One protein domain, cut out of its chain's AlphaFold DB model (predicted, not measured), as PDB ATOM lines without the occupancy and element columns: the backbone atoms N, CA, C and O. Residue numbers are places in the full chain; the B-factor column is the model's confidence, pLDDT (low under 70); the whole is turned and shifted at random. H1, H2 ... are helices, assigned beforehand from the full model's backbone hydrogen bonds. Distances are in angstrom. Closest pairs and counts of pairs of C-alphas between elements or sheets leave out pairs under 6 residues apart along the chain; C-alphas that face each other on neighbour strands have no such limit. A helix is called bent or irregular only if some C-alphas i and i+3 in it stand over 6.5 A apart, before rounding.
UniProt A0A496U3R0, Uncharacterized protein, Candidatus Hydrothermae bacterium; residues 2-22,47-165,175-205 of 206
ATOM      1  N   LEU A   2     131.581 168.079 206.244       77.88
ATOM      2  CA  LEU A   2     132.604 167.313 205.535       77.88
ATOM      3  C   LEU A   2     132.636 167.427 203.999       77.88
ATOM      4  O   LEU A   2     133.698 167.619 203.421       77.88
ATOM      5  N   LYS A   3     131.489 167.409 203.315       73.31
ATOM      6  CA  LYS A   3     131.419 167.486 201.842       73.31
ATOM      7  C   LYS A   3     132.079 168.736 201.246       73.31
ATOM      8  O   LYS A   3     132.734 168.652 200.206       73.31
ATOM      9  N   LYS A   4     131.950 169.893 201.912       73.75
ATOM     10  CA  LYS A   4     132.592 171.149 201.476       73.75
ATOM     11  C   LYS A   4     134.114 171.087 201.649       73.75
ATOM     12  O   LYS A   4     134.839 171.547 200.773       73.75
ATOM     13  N   THR A   5     134.603 170.484 202.734       67.06
ATOM     14  CA  THR A   5     136.047 170.360 203.001       67.06
ATOM     15  C   THR A   5     136.702 169.279 202.136       67.06
ATOM     16  O   THR A   5     137.836 169.460 201.691       67.06
ATOM     17  N   THR A   6     135.979 168.208 201.790       75.69
ATOM     18  CA  THR A   6     136.389 167.230 200.768       75.69
ATOM     19  C   THR A   6     136.560 167.893 199.400       75.69
ATOM     20  O   THR A   6     137.601 167.720 198.775       75.69
ATOM     21  N   LEU A   7     135.593 168.706 198.954       74.69
ATOM     22  CA  LEU A   7     135.689 169.440 197.684       74.69
ATOM     23  C   LEU A   7     136.888 170.402 197.662       74.69
ATOM     24  O   LEU A   7     137.648 170.428 196.697       74.69
ATOM     25  N   LEU A   8     137.086 171.148 198.751       71.56
ATOM     26  CA  LEU A   8     138.229 172.045 198.932       71.56
ATOM     27  C   LEU A   8     139.559 171.285 198.798       71.56
ATOM     28  O   LEU A   8     140.460 171.724 198.089       71.56
ATOM     29  N   THR A   9     139.643 170.098 199.405       71.75
ATOM     30  CA  THR A   9     140.817 169.212 199.344       71.75
ATOM     31  C   THR A   9     141.074 168.671 197.930       71.75
ATOM     32  O   THR A   9     142.229 168.613 197.514       71.75
ATOM     33  N   ILE A  10     140.029 168.357 197.152       80.19
ATOM     34  CA  ILE A  10     140.150 167.947 195.736       80.19
ATOM     35  C   ILE A  10     140.808 169.050 194.899       80.19
ATOM     36  O   ILE A  10     141.800 168.787 194.213       80.19
ATOM     37  N   PHE A  11     140.292 170.284 194.970       74.31
ATOM     38  CA  PHE A  11     140.873 171.423 194.246       74.31
ATOM     39  C   PHE A  11     142.319 171.680 194.677       74.31
ATOM     40  O   PHE A  11     143.203 171.839 193.837       74.31
ATOM     41  N   SER A  12     142.561 171.641 195.985       70.38
ATOM     42  CA  SER A  12     143.861 171.878 196.599       70.38
ATOM     43  C   SER A  12     144.950 170.911 196.130       70.38
ATOM     44  O   SER A  12     146.016 171.331 195.677       70.38
ATOM     45  N   ILE A  13     144.665 169.607 196.192       76.69
ATOM     46  CA  ILE A  13     145.606 168.552 195.800       76.69
ATOM     47  C   ILE A  13     145.870 168.613 194.289       76.69
ATOM     48  O   ILE A  13     147.022 168.501 193.871       76.69
ATOM     49  N   SER A  14     144.832 168.862 193.481       75.81
ATOM     50  CA  SER A  14     144.944 169.012 192.019       75.81
ATOM     51  C   SER A  14     145.836 170.191 191.624       75.81
ATOM     52  O   SER A  14     146.748 170.041 190.811       75.81
ATOM     53  N   TYR A  15     145.618 171.352 192.240       67.50
ATOM     54  CA  TYR A  15     146.375 172.568 191.959       67.50
ATOM     55  C   TYR A  15     147.843 172.455 192.403       67.50
ATOM     56  O   TYR A  15     148.753 172.775 191.638       67.50
ATOM     57  N   MET A  16     148.088 171.898 193.596       69.19
ATOM     58  CA  MET A  16     149.442 171.620 194.090       69.19
ATOM     59  C   MET A  16     150.209 170.638 193.190       69.19
ATOM     60  O   MET A  16     151.422 170.785 193.026       69.19
ATOM     61  N   PHE A  17     149.536 169.637 192.614       73.56
ATOM     62  CA  PHE A  17     150.173 168.695 191.695       73.56
ATOM     63  C   PHE A  17     150.625 169.376 190.402       73.56
ATOM     64  O   PHE A  17     151.792 169.240 190.046       73.56
ATOM     65  N   ILE A  18     149.757 170.174 189.768       71.56
ATOM     66  CA  ILE A  18     150.098 170.946 188.560       71.56
ATOM     67  C   ILE A  18     151.350 171.804 188.803       71.56
ATOM     68  O   ILE A  18     152.301 171.749 188.024       71.56
ATOM     69  N   LEU A  19     151.386 172.542 189.916       61.12
ATOM     70  CA  LEU A  19     152.525 173.396 190.268       61.12
ATOM     71  C   LEU A  19     153.813 172.610 190.496       61.12
ATOM     72  O   LEU A  19     154.852 172.998 189.970       61.12
ATOM     73  N   ARG A  20     153.756 171.476 191.204       65.19
ATOM     74  CA  ARG A  20     154.938 170.623 191.386       65.19
ATOM     75  C   ARG A  20     155.424 169.998 190.087       65.19
ATOM     76  O   ARG A  20     156.633 169.861 189.914       65.19
ATOM     77  N   THR A  21     154.528 169.632 189.173       66.06
ATOM     78  CA  THR A  21     154.915 169.156 187.840       66.06
ATOM     79  C   THR A  21     155.653 170.256 187.080       66.06
ATOM     80  O   THR A  21     156.750 170.006 186.587       66.06
ATOM     81  N   LEU A  22     155.131 171.487 187.074       59.53
ATOM     82  CA  LEU A  22     155.800 172.642 186.464       59.53
ATOM     83  C   LEU A  22     157.166 172.928 187.117       59.53
ATOM     84  O   LEU A  22     158.165 173.030 186.410       59.53
ATOM     85  N   ALA A  47     154.180 162.698 208.704       76.25
ATOM     86  CA  ALA A  47     152.853 162.888 208.134       76.25
ATOM     87  C   ALA A  47     152.461 161.787 207.131       76.25
ATOM     88  O   ALA A  47     151.288 161.415 207.065       76.25
ATOM     89  N   SER A  48     153.413 161.218 206.378       80.75
ATOM     90  CA  SER A  48     153.131 160.061 205.517       80.75
ATOM     91  C   SER A  48     152.776 158.806 206.324       80.75
ATOM     92  O   SER A  48     151.843 158.096 205.953       80.75
ATOM     93  N   LEU A  49     153.416 158.593 207.480       83.12
ATOM     94  CA  LEU A  49     153.047 157.538 208.427       83.12
ATOM     95  C   LEU A  49     151.612 157.729 208.942       83.12
ATOM     96  O   LEU A  49     150.823 156.785 208.947       83.12
ATOM     97  N   PHE A  50     151.239 158.951 209.327       84.25
ATOM     98  CA  PHE A  50     149.888 159.228 209.825       84.25
ATOM     99  C   PHE A  50     148.808 159.111 208.734       84.25
ATOM    100  O   PHE A  50     147.697 158.684 209.044       84.25
ATOM    101  N   LEU A  51     149.126 159.383 207.460       84.00
ATOM    102  CA  LEU A  51     148.237 159.076 206.329       84.00
ATOM    103  C   LEU A  51     148.034 157.564 206.144       84.00
ATOM    104  O   LEU A  51     146.898 157.123 205.975       84.00
ATOM    105  N   VAL A  52     149.101 156.761 206.227       88.25
ATOM    106  CA  VAL A  52     149.004 155.290 206.167       88.25
ATOM    107  C   VAL A  52     148.128 154.754 207.303       88.25
ATOM    108  O   VAL A  52     147.241 153.935 207.054       88.25
ATOM    109  N   LEU A  53     148.309 155.253 208.531       83.25
ATOM    110  CA  LEU A  53     147.445 154.900 209.661       83.25
ATOM    111  C   LEU A  53     145.990 155.312 209.394       83.25
ATOM    112  O   LEU A  53     145.101 154.471 209.517       83.25
ATOM    113  N   PHE A  54     145.741 156.556 208.969       87.62
ATOM    114  CA  PHE A  54     144.396 157.040 208.639       87.62
ATOM    115  C   PHE A  54     143.676 156.120 207.647       87.62
ATOM    116  O   PHE A  54     142.593 155.630 207.963       87.62
ATOM    117  N   PHE A  55     144.279 155.824 206.492       89.12
ATOM    118  CA  PHE A  55     143.644 154.966 205.489       89.12
ATOM    119  C   PHE A  55     143.484 153.513 205.950       89.12
ATOM    120  O   PHE A  55     142.493 152.879 205.593       89.12
ATOM    121  N   SER A  56     144.397 152.995 206.779       87.75
ATOM    122  CA  SER A  56     144.280 151.643 207.345       87.75
ATOM    123  C   SER A  56     143.071 151.520 208.276       87.75
ATOM    124  O   SER A  56     142.289 150.576 208.159       87.75
ATOM    125  N   PHE A  57     142.879 152.494 209.172       85.00
ATOM    126  CA  PHE A  57     141.722 152.527 210.068       85.00
ATOM    127  C   PHE A  57     140.425 152.879 209.327       85.00
ATOM    128  O   PHE A  57     139.398 152.264 209.597       85.00
ATOM    129  N   PHE A  58     140.464 153.784 208.346       86.69
ATOM    130  CA  PHE A  58     139.310 154.104 207.500       86.69
ATOM    131  C   PHE A  58     138.812 152.867 206.738       86.69
ATOM    132  O   PHE A  58     137.624 152.555 206.781       86.69
ATOM    133  N   LEU A  59     139.722 152.098 206.125       87.62
ATOM    134  CA  LEU A  59     139.389 150.847 205.438       87.62
ATOM    135  C   LEU A  59     138.775 149.795 206.374       87.62
ATOM    136  O   LEU A  59     137.909 149.041 205.943       87.62
ATOM    137  N   LYS A  60     139.247 149.723 207.625       84.62
ATOM    138  CA  LYS A  60     138.820 148.712 208.600       84.62
ATOM    139  C   LYS A  60     137.497 149.050 209.292       84.62
ATOM    140  O   LYS A  60     136.722 148.142 209.566       84.62
ATOM    141  N   GLU A  61     137.280 150.319 209.633       82.06
ATOM    142  CA  GLU A  61     136.202 150.739 210.543       82.06
ATOM    143  C   GLU A  61     135.097 151.551 209.865       82.06
ATOM    144  O   GLU A  61     133.976 151.548 210.360       82.06
ATOM    145  N   TYR A  62     135.384 152.235 208.753       81.06
ATOM    146  CA  TYR A  62     134.404 153.085 208.068       81.06
ATOM    147  C   TYR A  62     133.832 152.444 206.801       81.06
ATOM    148  O   TYR A  62     132.653 152.601 206.487       81.06
ATOM    149  N   VAL A  63     134.661 151.732 206.035       82.50
ATOM    150  CA  VAL A  63     134.237 151.185 204.743       82.50
ATOM    151  C   VAL A  63     133.530 149.841 204.921       82.50
ATOM    152  O   VAL A  63     134.180 148.805 205.058       82.50
ATOM    153  N   SER A  64     132.194 149.850 204.840       76.44
ATOM    154  CA  SER A  64     131.395 148.618 204.734       76.44
ATOM    155  C   SER A  64     131.881 147.743 203.562       76.44
ATOM    156  O   SER A  64     132.155 148.281 202.480       76.44
ATOM    157  N   PRO A  65     131.951 146.402 203.716       71.38
ATOM    158  CA  PRO A  65     132.295 145.477 202.633       71.38
ATOM    159  C   PRO A  65     131.451 145.649 201.363       71.38
ATOM    160  O   PRO A  65     131.950 145.388 200.269       71.38
ATOM    161  N   GLU A  66     130.210 146.115 201.512       71.44
ATOM    162  CA  GLU A  66     129.226 146.335 200.444       71.44
ATOM    163  C   GLU A  66     129.595 147.514 199.526       71.44
ATOM    164  O   GLU A  66     129.236 147.541 198.348       71.44
ATOM    165  N   HIS A  67     130.366 148.488 200.019       76.31
ATOM    166  CA  HIS A  67     130.785 149.663 199.251       76.31
ATOM    167  C   HIS A  67     132.096 149.412 198.493       76.31
ATOM    168  O   HIS A  67     133.111 150.084 198.709       76.31
ATOM    169  N   SER A  68     132.057 148.456 197.561       81.69
ATOM    170  CA  SER A  68     133.200 147.997 196.754       81.69
ATOM    171  C   SER A  68     134.033 149.136 196.144       81.69
ATOM    172  O   SER A  68     135.259 149.125 196.245       81.69
ATOM    173  N   VAL A  69     133.392 150.167 195.582       87.75
ATOM    174  CA  VAL A  69     134.079 151.308 194.947       87.75
ATOM    175  C   VAL A  69     134.864 152.150 195.961       87.75
ATOM    176  O   VAL A  69     136.023 152.485 195.709       87.75
ATOM    177  N   LEU A  70     134.278 152.458 197.127       88.81
ATOM    178  CA  LEU A  70     134.966 153.194 198.199       88.81
ATOM    179  C   LEU A  70     136.100 152.355 198.800       88.81
ATOM    180  O   LEU A  70     137.168 152.889 199.103       88.81
ATOM    181  N   ARG A  71     135.900 151.037 198.909       88.44
ATOM    182  CA  ARG A  71     136.910 150.083 199.378       88.44
ATOM    183  C   ARG A  71     138.127 150.060 198.461       88.44
ATOM    184  O   ARG A  71     139.238 150.277 198.940       88.44
ATOM    185  N   THR A  72     137.925 149.909 197.154       89.69
ATOM    186  CA  THR A  72     139.007 149.966 196.160       89.69
ATOM    187  C   THR A  72     139.714 151.320 196.177       89.69
ATOM    188  O   THR A  72     140.942 151.364 196.208       89.69
ATOM    189  N   ALA A  73     138.973 152.432 196.236       90.31
ATOM    190  CA  ALA A  73     139.568 153.768 196.309       90.31
ATOM    191  C   ALA A  73     140.430 153.967 197.571       90.31
ATOM    192  O   ALA A  73     141.522 154.528 197.498       90.31
ATOM    193  N   THR A  74     139.981 153.441 198.713       90.81
ATOM    194  CA  THR A  74     140.726 153.472 199.981       90.81
ATOM    195  C   THR A  74     141.981 152.596 199.929       90.81
ATOM    196  O   THR A  74     143.042 153.034 200.366       90.81
ATOM    197  N   ILE A  75     141.904 151.390 199.353       92.38
ATOM    198  CA  ILE A  75     143.062 150.491 199.173       92.38
ATOM    199  C   ILE A  75     144.118 151.135 198.258       92.38
ATOM    200  O   ILE A  75     145.314 151.067 198.552       92.38
ATOM    201  N   LEU A  76     143.693 151.808 197.186       92.69
ATOM    202  CA  LEU A  76     144.580 152.550 196.285       92.69
ATOM    203  C   LEU A  76     145.242 153.754 196.982       92.69
ATOM    204  O   LEU A  76     146.445 153.976 196.831       92.69
ATOM    205  N   ALA A  77     144.495 154.522 197.780       91.06
ATOM    206  CA  ALA A  77     145.059 155.622 198.568       91.06
ATOM    207  C   ALA A  77     146.032 155.130 199.656       91.06
ATOM    208  O   ALA A  77     147.080 155.745 199.870       91.06
ATOM    209  N   LEU A  78     145.736 153.991 200.293       92.75
ATOM    210  CA  LEU A  78     146.617 153.339 201.261       92.75
ATOM    211  C   LEU A  78     147.926 152.877 200.606       92.75
ATOM    212  O   LEU A  78     149.001 153.208 201.098       92.75
ATOM    213  N   THR A  79     147.856 152.169 199.476       92.88
ATOM    214  CA  THR A  79     149.049 151.708 198.739       92.88
ATOM    215  C   THR A  79     149.885 152.867 198.197       92.88
ATOM    216  O   THR A  79     151.108 152.836 198.334       92.88
ATOM    217  N   GLY A  80     149.259 153.931 197.682       88.44
ATOM    218  CA  GLY A  80     149.956 155.176 197.327       88.44
ATOM    219  C   GLY A  80     150.675 155.811 198.524       88.44
ATOM    220  O   GLY A  80     151.856 156.158 198.429       88.44
ATOM    221  N   SER A  81     150.000 155.874 199.676       87.00
ATOM    222  CA  SER A  81     150.562 156.424 200.917       87.00
ATOM    223  C   SER A  81     151.734 155.586 201.444       87.00
ATOM    224  O   SER A  81     152.743 156.152 201.862       87.00
ATOM    225  N   ILE A  82     151.651 154.250 201.365       90.06
ATOM    226  CA  ILE A  82     152.739 153.327 201.730       90.06
ATOM    227  C   ILE A  82     153.936 153.513 200.791       90.06
ATOM    228  O   ILE A  82     155.058 153.679 201.265       90.06
ATOM    229  N   ALA A  83     153.721 153.553 199.473       87.31
ATOM    230  CA  ALA A  83     154.801 153.760 198.508       87.31
ATOM    231  C   ALA A  83     155.520 155.106 198.734       87.31
ATOM    232  O   ALA A  83     156.749 155.186 198.677       87.31
ATOM    233  N   ARG A  84     154.767 156.157 199.084       83.88
ATOM    234  CA  ARG A  84     155.319 157.464 199.462       83.88
ATOM    235  C   ARG A  84     156.088 157.432 200.791       83.88
ATOM    236  O   ARG A  84     157.147 158.050 200.875       83.88
ATOM    237  N   LEU A  85     155.601 156.705 201.799       85.56
ATOM    238  CA  LEU A  85     156.307 156.490 203.069       85.56
ATOM    239  C   LEU A  85     157.646 155.761 202.850       85.56
ATOM    240  O   LEU A  85     158.662 156.185 203.396       85.56
ATOM    241  N   VAL A  86     157.679 154.732 201.995       85.38
ATOM    242  CA  VAL A  86     158.913 154.009 201.624       85.38
ATOM    243  C   VAL A  86     159.935 154.938 200.960       85.38
ATOM    244  O   VAL A  86     161.122 154.860 201.278       85.38
ATOM    245  N   ILE A  87     159.500 155.866 200.098       79.44
ATOM    246  CA  ILE A  87     160.392 156.894 199.539       79.44
ATOM    247  C   ILE A  87     160.961 157.794 200.635       79.44
ATOM    248  O   ILE A  87     162.169 158.019 200.651       79.44
ATOM    249  N   TYR A  88     160.139 158.292 201.563       75.25
ATOM    250  CA  TYR A  88     160.650 159.149 202.636       75.25
ATOM    251  C   TYR A  88     161.601 158.410 203.582       75.25
ATOM    252  O   TYR A  88     162.604 159.003 203.969       75.25
ATOM    253  N   LEU A  89     161.351 157.130 203.882       78.44
ATOM    254  CA  LEU A  89     162.262 156.267 204.645       78.44
ATOM    255  C   LEU A  89     163.607 156.066 203.926       78.44
ATOM    256  O   LEU A  89     164.660 156.181 204.545       78.44
ATOM    257  N   LYS A  90     163.590 155.818 202.611       69.31
ATOM    258  CA  LYS A  90     164.812 155.666 201.804       69.31
ATOM    259  C   LYS A  90     165.597 156.978 201.668       69.31
ATOM    260  O   LYS A  90     166.822 156.959 201.598       69.31
ATOM    261  N   ASN A  91     164.897 158.111 201.658       61.19
ATOM    262  CA  ASN A  91     165.468 159.432 201.407       61.19
ATOM    263  C   ASN A  91     165.793 160.229 202.688       61.19
ATOM    264  O   ASN A  91     166.025 161.431 202.592       61.19
ATOM    265  N   ILE A  92     165.858 159.607 203.876       55.16
ATOM    266  CA  ILE A  92     166.235 160.307 205.128       55.16
ATOM    267  C   ILE A  92     167.624 160.973 205.012       55.16
ATOM    268  O   ILE A  92     167.790 162.101 205.466       55.16
ATOM    269  N   SER A  93     168.588 160.334 204.334       42.81
ATOM    270  CA  SER A  93     169.915 160.924 204.053       42.81
ATOM    271  C   SER A  93     169.982 161.772 202.777       42.81
ATOM    272  O   SER A  93     170.974 162.461 202.559       42.81
ATOM    273  N   PHE A  94     168.964 161.723 201.916       47.97
ATOM    274  CA  PHE A  94     168.977 162.362 200.598       47.97
ATOM    275  C   PHE A  94     167.670 163.100 200.329       47.97
ATOM    276  O   PHE A  94     166.821 162.663 199.550       47.97
ATOM    277  N   GLN A  95     167.538 164.264 200.957       44.97
ATOM    278  CA  GLN A  95     166.533 165.244 200.565       44.97
ATOM    279  C   GLN A  95     167.206 166.389 199.833       44.97
ATOM    280  O   GLN A  95     168.201 166.944 200.298       44.97
ATOM    281  N   SER A  96     166.666 166.720 198.668       37.97
ATOM    282  CA  SER A  96     167.113 167.848 197.877       37.97
ATOM    283  C   SER A  96     166.097 168.977 197.971       37.97
ATOM    284  O   SER A  96     164.943 168.816 197.562       37.97
ATOM    285  N   ALA A  97     166.531 170.130 198.469       41.81
ATOM    286  CA  ALA A  97     165.689 171.311 198.562       41.81
ATOM    287  C   ALA A  97     165.503 171.956 197.178       41.81
ATOM    288  O   ALA A  97     166.287 172.814 196.767       41.81
ATOM    289  N   ALA A  98     164.433 171.567 196.478       38.97
ATOM    290  CA  ALA A  98     163.881 172.392 195.408       38.97
ATOM    291  C   ALA A  98     163.503 173.763 195.995       38.97
ATOM    292  O   ALA A  98     162.873 173.847 197.055       38.97
ATOM    293  N   LYS A  99     163.918 174.842 195.330       41.97
ATOM    294  CA  LYS A  99     163.581 176.207 195.738       41.97
ATOM    295  C   LYS A  99     162.152 176.485 195.289       41.97
ATOM    296  O   LYS A  99     161.904 176.753 194.121       41.97
ATOM    297  N   LEU A 100     161.232 176.382 196.235       47.25
ATOM    298  CA  LEU A 100     159.821 176.677 196.032       47.25
ATOM    299  C   LEU A 100     159.662 178.184 195.778       47.25
ATOM    300  O   LEU A 100     160.207 179.001 196.526       47.25
ATOM    301  N   TYR A 101     158.934 178.561 194.728       47.59
ATOM    302  CA  TYR A 101     158.631 179.971 194.455       47.59
ATOM    303  C   TYR A 101     157.754 180.564 195.566       47.59
ATOM    304  O   TYR A 101     156.993 179.836 196.195       47.59
ATOM    305  N   SER A 102     157.771 181.889 195.770       54.34
ATOM    306  CA  SER A 102     156.898 182.556 196.760       54.34
ATOM    307  C   SER A 102     155.425 182.147 196.634       54.34
ATOM    308  O   SER A 102     154.739 181.924 197.629       54.34
ATOM    309  N   VAL A 103     154.956 182.024 195.389       56.56
ATOM    310  CA  VAL A 103     153.598 181.592 195.042       56.56
ATOM    311  C   VAL A 103     153.405 180.107 195.372       56.56
ATOM    312  O   VAL A 103     152.434 179.743 196.027       56.56
ATOM    313  N   GLU A 104     154.361 179.248 195.015       62.06
ATOM    314  CA  GLU A 104     154.316 177.811 195.318       62.06
ATOM    315  C   GLU A 104     154.348 177.528 196.832       62.06
ATOM    316  O   GLU A 104     153.613 176.667 197.311       62.06
ATOM    317  N   LEU A 105     155.124 178.292 197.608       65.12
ATOM    318  CA  LEU A 105     155.156 178.242 199.074       65.12
ATOM    319  C   LEU A 105     153.805 178.599 199.688       65.12
ATOM    320  O   LEU A 105     153.306 177.858 200.536       65.12
ATOM    321  N   ALA A 106     153.198 179.701 199.240       66.38
ATOM    322  CA  ALA A 106     151.868 180.106 199.683       66.38
ATOM    323  C   ALA A 106     150.813 179.036 199.359       66.38
ATOM    324  O   ALA A 106     149.913 178.790 200.158       66.38
ATOM    325  N   ILE A 107     150.953 178.341 198.229       68.19
ATOM    326  CA  ILE A 107     150.013 177.304 197.784       68.19
ATOM    327  C   ILE A 107     150.232 175.974 198.516       68.19
ATOM    328  O   ILE A 107     149.263 175.312 198.882       68.19
ATOM    329  N   LEU A 108     151.479 175.602 198.812       73.88
ATOM    330  CA  LEU A 108     151.796 174.482 199.703       73.88
ATOM    331  C   LEU A 108     151.223 174.714 201.101       73.88
ATOM    332  O   LEU A 108     150.581 173.821 201.661       73.88
ATOM    333  N   TRP A 109     151.414 175.923 201.633       80.62
ATOM    334  CA  TRP A 109     150.854 176.358 202.905       80.62
ATOM    335  C   TRP A 109     149.321 176.279 202.897       80.62
ATOM    336  O   TRP A 109     148.736 175.601 203.748       80.62
ATOM    337  N   LEU A 110     148.674 176.854 201.877       79.69
ATOM    338  CA  LEU A 110     147.222 176.808 201.693       79.69
ATOM    339  C   LEU A 110     146.703 175.363 201.594       79.69
ATOM    340  O   LEU A 110     145.707 175.017 202.227       79.69
ATOM    341  N   ASN A 111     147.418 174.482 200.889       81.62
ATOM    342  CA  ASN A 111     147.044 173.073 200.801       81.62
ATOM    343  C   ASN A 111     147.148 172.345 202.146       81.62
ATOM    344  O   ASN A 111     146.261 171.560 202.486       81.62
ATOM    345  N   SER A 112     148.171 172.630 202.957       83.44
ATOM    346  CA  SER A 112     148.225 172.101 204.325       83.44
ATOM    347  C   SER A 112     147.099 172.631 205.218       83.44
ATOM    348  O   SER A 112     146.570 171.860 206.022       83.44
ATOM    349  N   VAL A 113     146.666 173.888 205.046       85.31
ATOM    350  CA  VAL A 113     145.472 174.426 205.726       85.31
ATOM    351  C   VAL A 113     144.227 173.638 205.313       85.31
ATOM    352  O   VAL A 113     143.506 173.141 206.177       85.31
ATOM    353  N   PHE A 114     143.991 173.450 204.012       83.31
ATOM    354  CA  PHE A 114     142.794 172.770 203.507       83.31
ATOM    355  C   PHE A 114     142.730 171.286 203.908       83.31
ATOM    356  O   PHE A 114     141.681 170.829 204.364       83.31
ATOM    357  N   ILE A 115     143.855 170.561 203.860       84.56
ATOM    358  CA  ILE A 115     143.949 169.175 204.352       84.56
ATOM    359  C   ILE A 115     143.714 169.103 205.872       84.56
ATOM    360  O   ILE A 115     142.993 168.223 206.345       84.56
ATOM    361  N   THR A 116     144.257 170.048 206.649       87.94
ATOM    362  CA  THR A 116     144.016 170.116 208.102       87.94
ATOM    363  C   THR A 116     142.543 170.375 208.416       87.94
ATOM    364  O   THR A 116     141.962 169.696 209.263       87.94
ATOM    365  N   ILE A 117     141.902 171.300 207.696       87.06
ATOM    366  CA  ILE A 117     140.464 171.577 207.819       87.06
ATOM    367  C   ILE A 117     139.632 170.330 207.480       87.06
ATOM    368  O   ILE A 117     138.657 170.050 208.182       87.06
ATOM    369  N   PHE A 118     140.015 169.553 206.459       89.50
ATOM    370  CA  PHE A 118     139.362 168.278 206.154       89.50
ATOM    371  C   PHE A 118     139.457 167.288 207.321       89.50
ATOM    372  O   PHE A 118     138.414 166.807 207.768       89.50
ATOM    373  N   PHE A 119     140.648 167.027 207.872       88.38
ATOM    374  CA  PHE A 119     140.784 166.081 208.987       88.38
ATOM    375  C   PHE A 119     140.078 166.556 210.266       88.38
ATOM    376  O   PHE A 119     139.468 165.742 210.960       88.38
ATOM    377  N   ILE A 120     140.072 167.864 210.553       88.56
ATOM    378  CA  ILE A 120     139.306 168.438 211.673       88.56
ATOM    379  C   ILE A 120     137.799 168.240 211.469       88.56
ATOM    380  O   ILE A 120     137.107 167.853 212.413       88.56
ATOM    381  N   ALA A 121     137.279 168.483 210.261       85.38
ATOM    382  CA  ALA A 121     135.872 168.237 209.948       85.38
ATOM    383  C   ALA A 121     135.531 166.744 210.080       85.38
ATOM    384  O   ALA A 121     134.581 166.400 210.779       85.38
ATOM    385  N   PHE A 122     136.354 165.863 209.503       85.62
ATOM    386  CA  PHE A 122     136.174 164.411 209.550       85.62
ATOM    387  C   PHE A 122     136.127 163.879 210.990       85.62
ATOM    388  O   PHE A 122     135.219 163.130 211.351       85.62
ATOM    389  N   TYR A 123     137.071 164.320 211.829       86.31
ATOM    390  CA  TYR A 123     137.144 163.972 213.249       86.31
ATOM    391  C   TYR A 123     135.937 164.473 214.052       86.31
ATOM    392  O   TYR A 123     135.498 163.797 214.982       86.31
ATOM    393  N   ARG A 124     135.415 165.666 213.733       85.06
ATOM    394  CA  ARG A 124     134.233 166.229 214.404       85.06
ATOM    395  C   ARG A 124     132.963 165.468 214.043       85.06
ATOM    396  O   ARG A 124     132.202 165.157 214.952       85.06
ATOM    397  N   GLU A 125     132.763 165.174 212.758       82.88
ATOM    398  CA  GLU A 125     131.540 164.535 212.253       82.88
ATOM    399  C   GLU A 125     131.422 163.084 212.777       82.88
ATOM    400  O   GLU A 125     130.365 162.715 213.270       82.88
ATOM    401  N   HIS A 126     132.527 162.327 212.870       79.50
ATOM    402  CA  HIS A 126     132.533 160.926 213.349       79.50
ATOM    403  C   HIS A 126     133.034 160.735 214.802       79.50
ATOM    404  O   HIS A 126     133.451 159.644 215.201       79.50
ATOM    405  N   LYS A 127     133.023 161.789 215.637       67.62
ATOM    406  CA  LYS A 127     133.677 161.808 216.970       67.62
ATOM    407  C   LYS A 127     133.195 160.719 217.947       67.62
ATOM    408  O   LYS A 127     133.934 160.366 218.875       67.62
ATOM    409  N   ARG A 128     131.949 160.254 217.804       67.12
ATOM    410  CA  ARG A 128     131.262 159.364 218.763       67.12
ATOM    411  C   ARG A 128     131.109 157.915 218.297       67.12
ATOM    412  O   ARG A 128     130.894 157.062 219.147       67.12
ATOM    413  N   GLU A 129     131.237 157.642 217.003       69.62
ATOM    414  CA  GLU A 129     130.801 156.369 216.409       69.62
ATOM    415  C   GLU A 129     131.918 155.320 216.356       69.62
ATOM    416  O   GLU A 129     131.681 154.154 216.653       69.62
ATOM    417  N   LEU A 130     133.153 155.726 216.030       77.50
ATOM    418  CA  LEU A 130     134.266 154.802 215.766       77.50
ATOM    419  C   LEU A 130     135.532 155.220 216.545       77.50
ATOM    420  O   LEU A 130     136.245 156.141 216.135       77.50
ATOM    421  N   PRO A 131     135.835 154.601 217.706       77.56
ATOM    422  CA  PRO A 131     136.832 155.122 218.645       77.56
ATOM    423  C   PRO A 131     138.292 154.976 218.189       77.56
ATOM    424  O   PRO A 131     139.135 155.758 218.641       77.56
ATOM    425  N   ALA A 132     138.618 154.022 217.311       75.06
ATOM    426  CA  ALA A 132     139.972 153.845 216.787       75.06
ATOM    427  C   ALA A 132     140.189 154.649 215.489       75.06
ATOM    428  O   ALA A 132     141.191 155.363 215.397       75.06
ATOM    429  N   LEU A 133     139.199 154.731 214.595       80.62
ATOM    430  CA  LEU A 133     139.153 155.725 213.517       80.62
ATOM    431  C   LEU A 133     139.261 157.162 214.048       80.62
ATOM    432  O   LEU A 133     139.955 157.990 213.457       80.62
ATOM    433  N   ARG A 134     138.651 157.463 215.202       82.44
ATOM    434  CA  ARG A 134     138.814 158.745 215.906       82.44
ATOM    435  C   ARG A 134     140.275 159.013 216.279       82.44
ATOM    436  O   ARG A 134     140.752 160.127 216.075       82.44
ATOM    437  N   ARG A 135     141.003 158.010 216.795       81.19
ATOM    438  CA  ARG A 135     142.449 158.126 217.087       81.19
ATOM    439  C   ARG A 135     143.256 158.334 215.804       81.19
ATOM    440  O   ARG A 135     144.091 159.230 215.765       81.19
ATOM    441  N   ALA A 136     142.970 157.576 214.748       82.56
ATOM    442  CA  ALA A 136     143.638 157.710 213.453       82.56
ATOM    443  C   ALA A 136     143.409 159.090 212.813       82.56
ATOM    444  O   ALA A 136     144.341 159.712 212.313       82.56
ATOM    445  N   SER A 137     142.184 159.611 212.908       85.81
ATOM    446  CA  SER A 137     141.821 160.954 212.444       85.81
ATOM    447  C   SER A 137     142.514 162.044 213.265       85.81
ATOM    448  O   SER A 137     142.980 163.028 212.702       85.81
ATOM    449  N   PHE A 138     142.654 161.863 214.582       86.00
ATOM    450  CA  PHE A 138     143.424 162.775 215.434       86.00
ATOM    451  C   PHE A 138     144.924 162.775 215.094       86.00
ATOM    452  O   PHE A 138     145.533 163.839 215.011       86.00
ATOM    453  N   LEU A 139     145.509 161.604 214.820       84.06
ATOM    454  CA  LEU A 139     146.884 161.499 214.319       84.06
ATOM    455  C   LEU A 139     147.035 162.189 212.955       84.06
ATOM    456  O   LEU A 139     147.993 162.926 212.749       84.06
ATOM    457  N   ALA A 140     146.063 162.041 212.050       84.88
ATOM    458  CA  ALA A 140     146.060 162.748 210.771       84.88
ATOM    459  C   ALA A 140     146.004 164.281 210.935       84.88
ATOM    460  O   ALA A 140     146.742 164.980 210.240       84.88
ATOM    461  N   ILE A 141     145.221 164.800 211.898       90.06
ATOM    462  CA  ILE A 141     145.239 166.227 212.280       90.06
ATOM    463  C   ILE A 141     146.636 166.640 212.760       90.06
ATOM    464  O   ILE A 141     147.160 167.652 212.305       90.06
ATOM    465  N   LEU A 142     147.266 165.872 213.657       87.56
ATOM    466  CA  LEU A 142     148.615 166.188 214.144       87.56
ATOM    467  C   LEU A 142     149.639 166.226 213.000       87.56
ATOM    468  O   LEU A 142     150.428 167.162 212.915       87.56
ATOM    469  N   GLY A 143     149.590 165.268 212.072       80.75
ATOM    470  CA  GLY A 143     150.483 165.231 210.908       80.75
ATOM    471  C   GLY A 143     150.264 166.393 209.948       80.75
ATOM    472  O   GLY A 143     151.231 166.984 209.464       80.75
ATOM    473  N   SER A 144     149.007 166.761 209.697       85.50
ATOM    474  CA  SER A 144     148.687 167.903 208.843       85.50
ATOM    475  C   SER A 144     149.083 169.233 209.497       85.50
ATOM    476  O   SER A 144     149.582 170.113 208.798       85.50
ATOM    477  N   LEU A 145     148.969 169.353 210.827       87.50
ATOM    478  CA  LEU A 145     149.492 170.485 211.601       87.50
ATOM    479  C   LEU A 145     151.026 170.552 211.569       87.50
ATOM    480  O   LEU A 145     151.571 171.635 211.375       87.50
ATOM    481  N   CYS A 146     151.731 169.424 211.682       80.56
ATOM    482  CA  CYS A 146     153.187 169.377 211.513       80.56
ATOM    483  C   CYS A 146     153.621 169.844 210.113       80.56
ATOM    484  O   CYS A 146     154.542 170.653 210.003       80.56
ATOM    485  N   ILE A 147     152.934 169.404 209.047       78.88
ATOM    486  CA  ILE A 147     153.165 169.924 207.688       78.88
ATOM    487  C   ILE A 147     152.855 171.427 207.622       78.88
ATOM    488  O   ILE A 147     153.626 172.175 207.029       78.88
ATOM    489  N   LEU A 148     151.753 171.890 208.218       84.75
ATOM    490  CA  LEU A 148     151.369 173.303 208.188       84.75
ATOM    491  C   LEU A 148     152.407 174.194 208.884       84.75
ATOM    492  O   LEU A 148     152.777 175.237 208.345       84.75
ATOM    493  N   LEU A 149     152.916 173.776 210.046       81.50
ATOM    494  CA  LEU A 149     153.995 174.462 210.761       81.50
ATOM    495  C   LEU A 149     155.282 174.484 209.932       81.50
ATOM    496  O   LEU A 149     155.894 175.539 209.790       81.50
ATOM    497  N   LEU A 150     155.645 173.356 209.316       74.69
ATOM    498  CA  LEU A 150     156.782 173.272 208.404       74.69
ATOM    499  C   LEU A 150     156.628 174.226 207.208       74.69
ATOM    500  O   LEU A 150     157.552 174.980 206.911       74.69
ATOM    501  N   HIS A 151     155.482 174.225 206.524       76.25
ATOM    502  CA  HIS A 151     155.229 175.128 205.399       76.25
ATOM    503  C   HIS A 151     155.243 176.596 205.843       76.25
ATOM    504  O   HIS A 151     155.803 177.430 205.138       76.25
ATOM    505  N   SER A 152     154.707 176.905 207.030       78.50
ATOM    506  CA  SER A 152     154.749 178.252 207.620       78.50
ATOM    507  C   SER A 152     156.193 178.694 207.866       78.50
ATOM    508  O   SER A 152     156.601 179.758 207.412       78.50
ATOM    509  N   PHE A 153     157.000 177.844 208.505       70.81
ATOM    510  CA  PHE A 153     158.423 178.087 208.740       70.81
ATOM    511  C   PHE A 153     159.204 178.237 207.426       70.81
ATOM    512  O   PHE A 153     160.040 179.129 207.306       70.81
ATOM    513  N   THR A 154     158.906 177.420 206.414       67.56
ATOM    514  CA  THR A 154     159.535 177.499 205.084       67.56
ATOM    515  C   THR A 154     159.203 178.823 204.385       67.56
ATOM    516  O   THR A 154     160.100 179.475 203.856       67.56
ATOM    517  N   LEU A 155     157.937 179.252 204.427       71.31
ATOM    518  CA  LEU A 155     157.460 180.504 203.828       71.31
ATOM    519  C   LEU A 155     158.058 181.735 204.526       71.31
ATOM    520  O   LEU A 155     158.541 182.647 203.858       71.31
ATOM    521  N   ILE A 156     158.111 181.728 205.862       70.75
ATOM    522  CA  ILE A 156     158.739 182.790 206.662       70.75
ATOM    523  C   ILE A 156     160.241 182.889 206.350       70.75
ATOM    524  O   ILE A 156     160.730 183.970 206.025       70.75
ATOM    525  N   ASN A 157     160.976 181.771 206.365       64.19
ATOM    526  CA  ASN A 157     162.408 181.769 206.036       64.19
ATOM    527  C   ASN A 157     162.688 182.208 204.591       64.19
ATOM    528  O   ASN A 157     163.710 182.844 204.334       64.19
ATOM    529  N   TYR A 158     161.793 181.892 203.649       63.41
ATOM    530  CA  TYR A 158     161.916 182.341 202.265       63.41
ATOM    531  C   TYR A 158     161.882 183.873 202.154       63.41
ATOM    532  O   TYR A 158     162.749 184.454 201.500       63.41
ATOM    533  N   HIS A 159     160.926 184.526 202.824       65.19
ATOM    534  CA  HIS A 159     160.821 185.989 202.835       65.19
ATOM    535  C   HIS A 159     161.928 186.684 203.637       65.19
ATOM    536  O   HIS A 159     162.350 187.766 203.239       65.19
ATOM    537  N   LEU A 160     162.417 186.082 204.725       64.12
ATOM    538  CA  LEU A 160     163.430 186.711 205.580       64.12
ATOM    539  C   LEU A 160     164.877 186.545 205.082       64.12
ATOM    540  O   LEU A 160     165.697 187.418 205.353       64.12
ATOM    541  N   TYR A 161     165.217 185.449 204.385       54.31
ATOM    542  CA  TYR A 161     166.627 185.059 204.189       54.31
ATOM    543  C   TYR A 161     167.032 184.599 202.772       54.31
ATOM    544  O   TYR A 161     168.191 184.231 202.580       54.31
ATOM    545  N   LEU A 162     166.129 184.547 201.779       55.66
ATOM    546  CA  LEU A 162     166.338 183.708 200.574       55.66
ATOM    547  C   LEU A 162     166.154 184.382 199.195       55.66
ATOM    548  O   LEU A 162     165.899 183.703 198.187       55.66
ATOM    549  N   GLN A 163     166.422 185.687 199.100       47.31
ATOM    550  CA  GLN A 163     166.787 186.324 197.824       47.31
ATOM    551  C   GLN A 163     168.261 186.008 197.493       47.31
ATOM    552  O   GLN A 163     169.166 186.498 198.157       47.31
ATOM    553  N   GLY A 164     168.514 185.142 196.500       37.28
ATOM    554  CA  GLY A 164     169.876 184.712 196.130       37.28
ATOM    555  C   GLY A 164     169.974 183.321 195.482       37.28
ATOM    556  O   GLY A 164     169.045 182.514 195.568       37.28
ATOM    557  N   SER A 165     171.114 183.056 194.839       36.59
ATOM    558  CA  SER A 165     171.350 182.031 193.800       36.59
ATOM    559  C   SER A 165     172.787 181.475 193.911       36.59
ATOM    560  O   SER A 165     173.624 182.154 194.499       36.59
ATOM    561  N   LEU A 175     167.310 161.351 191.093       51.69
ATOM    562  CA  LEU A 175     166.419 161.212 192.249       51.69
ATOM    563  C   LEU A 175     164.975 161.608 191.912       51.69
ATOM    564  O   LEU A 175     164.031 160.924 192.318       51.69
ATOM    565  N   ILE A 176     164.809 162.663 191.109       57.88
ATOM    566  CA  ILE A 176     163.522 163.064 190.528       57.88
ATOM    567  C   ILE A 176     162.942 161.908 189.704       57.88
ATOM    568  O   ILE A 176     161.817 161.490 189.959       57.88
ATOM    569  N   LEU A 177     163.721 161.322 188.791       56.50
ATOM    570  CA  LEU A 177     163.225 160.313 187.845       56.50
ATOM    571  C   LEU A 177     162.722 159.023 188.528       56.50
ATOM    572  O   LEU A 177     161.754 158.424 188.069       56.50
ATOM    573  N   VAL A 178     163.316 158.631 189.662       62.72
ATOM    574  CA  VAL A 178     162.876 157.464 190.457       62.72
ATOM    575  C   VAL A 178     161.687 157.785 191.370       62.72
ATOM    576  O   VAL A 178     160.834 156.928 191.595       62.72
ATOM    577  N   SER A 179     161.609 159.001 191.918       65.88
ATOM    578  CA  SER A 179     160.550 159.374 192.868       65.88
ATOM    579  C   SER A 179     159.275 159.898 192.198       65.88
ATOM    580  O   SER A 179     158.177 159.682 192.719       65.88
ATOM    581  N   PHE A 180     159.390 160.528 191.027       70.75
ATOM    582  CA  PHE A 180     158.279 161.145 190.303       70.75
ATOM    583  C   PHE A 180     157.130 160.169 189.981       70.75
ATOM    584  O   PHE A 180     155.997 160.508 190.323       70.75
ATOM    585  N   PRO A 181     157.350 158.941 189.455       79.38
ATOM    586  CA  PRO A 181     156.255 158.004 189.179       79.38
ATOM    587  C   PRO A 181     155.424 157.659 190.422       79.38
ATOM    588  O   PRO A 181     154.202 157.563 190.348       79.38
ATOM    589  N   VAL A 182     156.068 157.535 191.587       79.38
ATOM    590  CA  VAL A 182     155.392 157.234 192.858       79.38
ATOM    591  C   VAL A 182     154.668 158.461 193.416       79.38
ATOM    592  O   VAL A 182     153.585 158.325 193.985       79.38
ATOM    593  N   VAL A 183     155.213 159.668 193.224       74.81
ATOM    594  CA  VAL A 183     154.524 160.925 193.562       74.81
ATOM    595  C   VAL A 183     153.264 161.098 192.708       74.81
ATOM    596  O   VAL A 183     152.211 161.412 193.263       74.81
ATOM    597  N   VAL A 184     153.349 160.837 191.398       81.31
ATOM    598  CA  VAL A 184     152.205 160.847 190.469       81.31
ATOM    599  C   VAL A 184     151.182 159.781 190.861       81.31
ATOM    600  O   VAL A 184     150.005 160.101 191.010       81.31
ATOM    601  N   PHE A 185     151.614 158.541 191.110       86.31
ATOM    602  CA  PHE A 185     150.731 157.456 191.547       86.31
ATOM    603  C   PHE A 185     149.983 157.815 192.839       86.31
ATOM    604  O   PHE A 185     148.756 157.780 192.867       86.31
ATOM    605  N   ASN A 186     150.697 158.250 193.882       84.38
ATOM    606  CA  ASN A 186     150.087 158.673 195.142       84.38
ATOM    607  C   ASN A 186     149.150 159.885 194.969       84.38
ATOM    608  O   ASN A 186     148.146 159.984 195.669       84.38
ATOM    609  N   PHE A 187     149.457 160.823 194.067       84.38
ATOM    610  CA  PHE A 187     148.537 161.914 193.737       84.38
ATOM    611  C   PHE A 187     147.234 161.379 193.124       84.38
ATOM    612  O   PHE A 187     146.155 161.704 193.622       84.38
ATOM    613  N   VAL A 188     147.329 160.528 192.097       88.94
ATOM    614  CA  VAL A 188     146.165 159.960 191.400       88.94
ATOM    615  C   VAL A 188     145.300 159.139 192.357       88.94
ATOM    616  O   VAL A 188     144.079 159.297 192.349       88.94
ATOM    617  N   THR A 189     145.894 158.309 193.222       90.75
ATOM    618  CA  THR A 189     145.111 157.480 194.148       90.75
ATOM    619  C   THR A 189     144.460 158.282 195.276       90.75
ATOM    620  O   THR A 189     143.306 158.012 195.610       90.75
ATOM    621  N   LEU A 190     145.125 159.317 195.810       87.88
ATOM    622  CA  LEU A 190     144.506 160.250 196.760       87.88
ATOM    623  C   LEU A 190     143.365 161.044 196.112       87.88
ATOM    624  O   LEU A 190     142.289 161.156 196.699       87.88
ATOM    625  N   LEU A 191     143.569 161.572 194.902       87.81
ATOM    626  CA  LEU A 191     142.541 162.313 194.172       87.81
ATOM    627  C   LEU A 191     141.321 161.425 193.888       87.81
ATOM    628  O   LEU A 191     140.189 161.831 194.153       87.81
ATOM    629  N   TYR A 192     141.552 160.194 193.420       91.25
ATOM    630  CA  TYR A 192     140.503 159.202 193.200       91.25
ATOM    631  C   TYR A 192     139.729 158.898 194.489       91.25
ATOM    632  O   TYR A 192     138.498 158.939 194.477       91.25
ATOM    633  N   PHE A 193     140.423 158.692 195.616       92.50
ATOM    634  CA  PHE A 193     139.783 158.539 196.924       92.50
ATOM    635  C   PHE A 193     138.889 159.727 197.278       92.50
ATOM    636  O   PHE A 193     137.714 159.518 197.576       92.50
ATOM    637  N   PHE A 194     139.386 160.965 197.211       87.62
ATOM    638  CA  PHE A 194     138.579 162.127 197.587       87.62
ATOM    639  C   PHE A 194     137.371 162.329 196.659       87.62
ATOM    640  O   PHE A 194     136.294 162.677 197.142       87.62
ATOM    641  N   VAL A 195     137.500 162.052 195.356       88.19
ATOM    642  CA  VAL A 195     136.380 162.103 194.397       88.19
ATOM    643  C   VAL A 195     135.333 161.023 194.691       88.19
ATOM    644  O   VAL A 195     134.135 161.321 194.710       88.19
ATOM    645  N   VAL A 196     135.752 159.781 194.953       89.56
ATOM    646  CA  VAL A 196     134.843 158.684 195.330       89.56
ATOM    647  C   VAL A 196     134.174 158.973 196.674       89.56
ATOM    648  O   VAL A 196     132.961 158.808 196.796       89.56
ATOM    649  N   TYR A 197     134.921 159.483 197.654       87.50
ATOM    650  CA  TYR A 197     134.395 159.845 198.966       87.50
ATOM    651  C   TYR A 197     133.391 161.006 198.894       87.50
ATOM    652  O   TYR A 197     132.319 160.932 199.488       87.50
ATOM    653  N   TYR A 198     133.657 162.031 198.078       85.88
ATOM    654  CA  TYR A 198     132.701 163.112 197.815       85.88
ATOM    655  C   TYR A 198     131.388 162.594 197.202       85.88
ATOM    656  O   TYR A 198     130.299 163.022 197.596       85.88
ATOM    657  N   ARG A 199     131.470 161.649 196.251       85.44
ATOM    658  CA  ARG A 199     130.286 160.993 195.669       85.44
ATOM    659  C   ARG A 199     129.535 160.162 196.710       85.44
ATOM    660  O   ARG A 199     128.313 160.245 196.759       85.44
ATOM    661  N   HIS A 200     130.247 159.422 197.558       86.06
ATOM    662  CA  HIS A 200     129.666 158.624 198.639       86.06
ATOM    663  C   HIS A 200     128.889 159.494 199.642       86.06
ATOM    664  O   HIS A 200     127.711 159.235 199.881       86.06
ATOM    665  N   LEU A 201     129.485 160.600 200.106       83.50
ATOM    666  CA  LEU A 201     128.812 161.592 200.955       83.50
ATOM    667  C   LEU A 201     127.544 162.160 200.297       83.50
ATOM    668  O   LEU A 201     126.519 162.295 200.958       83.50
ATOM    669  N   LYS A 202     127.578 162.446 198.984       80.94
ATOM    670  CA  LYS A 202     126.391 162.909 198.241       80.94
ATOM    671  C   LYS A 202     125.264 161.866 198.222       80.94
ATOM    672  O   LYS A 202     124.106 162.267 198.264       80.94
ATOM    673  N   VAL A 203     125.581 160.572 198.146       80.31
ATOM    674  CA  VAL A 203     124.586 159.480 198.167       80.31
ATOM    675  C   VAL A 203     124.002 159.280 199.571       80.31
ATOM    676  O   VAL A 203     122.813 159.021 199.693       80.31
ATOM    677  N   GLN A 204     124.804 159.464 200.623       75.44
ATOM    678  CA  GLN A 204     124.366 159.355 202.022       75.44
ATOM    679  C   GLN A 204     123.649 160.607 202.575       75.44
ATOM    680  O   GLN A 204     123.282 160.624 203.744       75.44
ATOM    681  N   GLY A 205     123.442 161.654 201.767       67.06
ATOM    682  CA  GLY A 205     122.698 162.856 202.174       67.06
ATOM    683  C   GLY A 205     123.506 163.944 202.903       67.06
ATOM    684  O   GLY A 205     122.902 164.882 203.422       67.06
TER     685      GLY A 205
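What this domain is: This is residues 2 to 22, 47 to 165 and 175 to 205 of the 206 residues of an uncharacterized protein of Candidatus Hydrothermae bacterium (UniProt A0A496U3R0). What shape do these coordinates make? Six helices stand side by side in an up-and-down bundle, their contacts forming a ring in the order H1, H4, H5, H2, H3, H6, while residues 91 to 101 cross one end from H3 to H4. How large is it? The printed part has 171 residues, with six named helices, H1 to H6 along the chain, and no named strand; its class is all helix. It is compact, with a radius of gyration of the C-alphas of 16.5 A and spans of 55 by 30 by 25 A.

Where its parts are: Where is each helix? H1 is residues 2 to 22, 30.5 A from first to last C-alpha; H2 is 47 to 61, 20.8 A; H3 is 68 to 90, 32.9 A. H4 is 102 to 125, 34.8 A; H5 is 131 to 161, 44.6 A; H6 is 175 to 203, 42.3 A, only just irregular, with C-alphas 178 and 181 6.8 A apart. Which anchors help? C-alpha 2 is at (132.604, 167.313, 205.535), C-alpha 203 at (124.586, 159.480, 198.167).

How they stand to each other: Which helices touch? H1 touches H4 at a shallow tilt of 26 degrees, opposite ways; their closest C-alphas, Thr 5 and Phe 118, are 5.0 A apart. Hairpin H2 and H3 touches with closest C-alphas Ser 48 and Leu 85 at 5.4 A, and hairpin H4 and H5 with Ser 112 and Leu 148 at 5.1 A. Closest C-alphas are Ala 47 and Gly 143, 4.3 A, where H2 touches H5; Gly 80 and Asn 186, 4.1 A, where H3 touches H6; and Lys 3 and Tyr 198, 6.1 A, where H1 touches H6. Which stay apart? H1 and H3 are apart, for instance. What do the backbones show? Each O i to N i+4 pair is within hydrogen-bond range in H1 to H5, and 23 of 25 in H6.

The domain as a whole: Where is it cut? Residues 23 to 46 and 166 to 174 are not printed; the C-alpha gaps are 23.9 A from 22 to 47 and 21.5 A from 165 to 175. Which link is long? H3 to H4, residues 91 to 101. Where is confidence low? Residues 90 to 107 and 157 to 165 are among the 44 with pLDDT under 70.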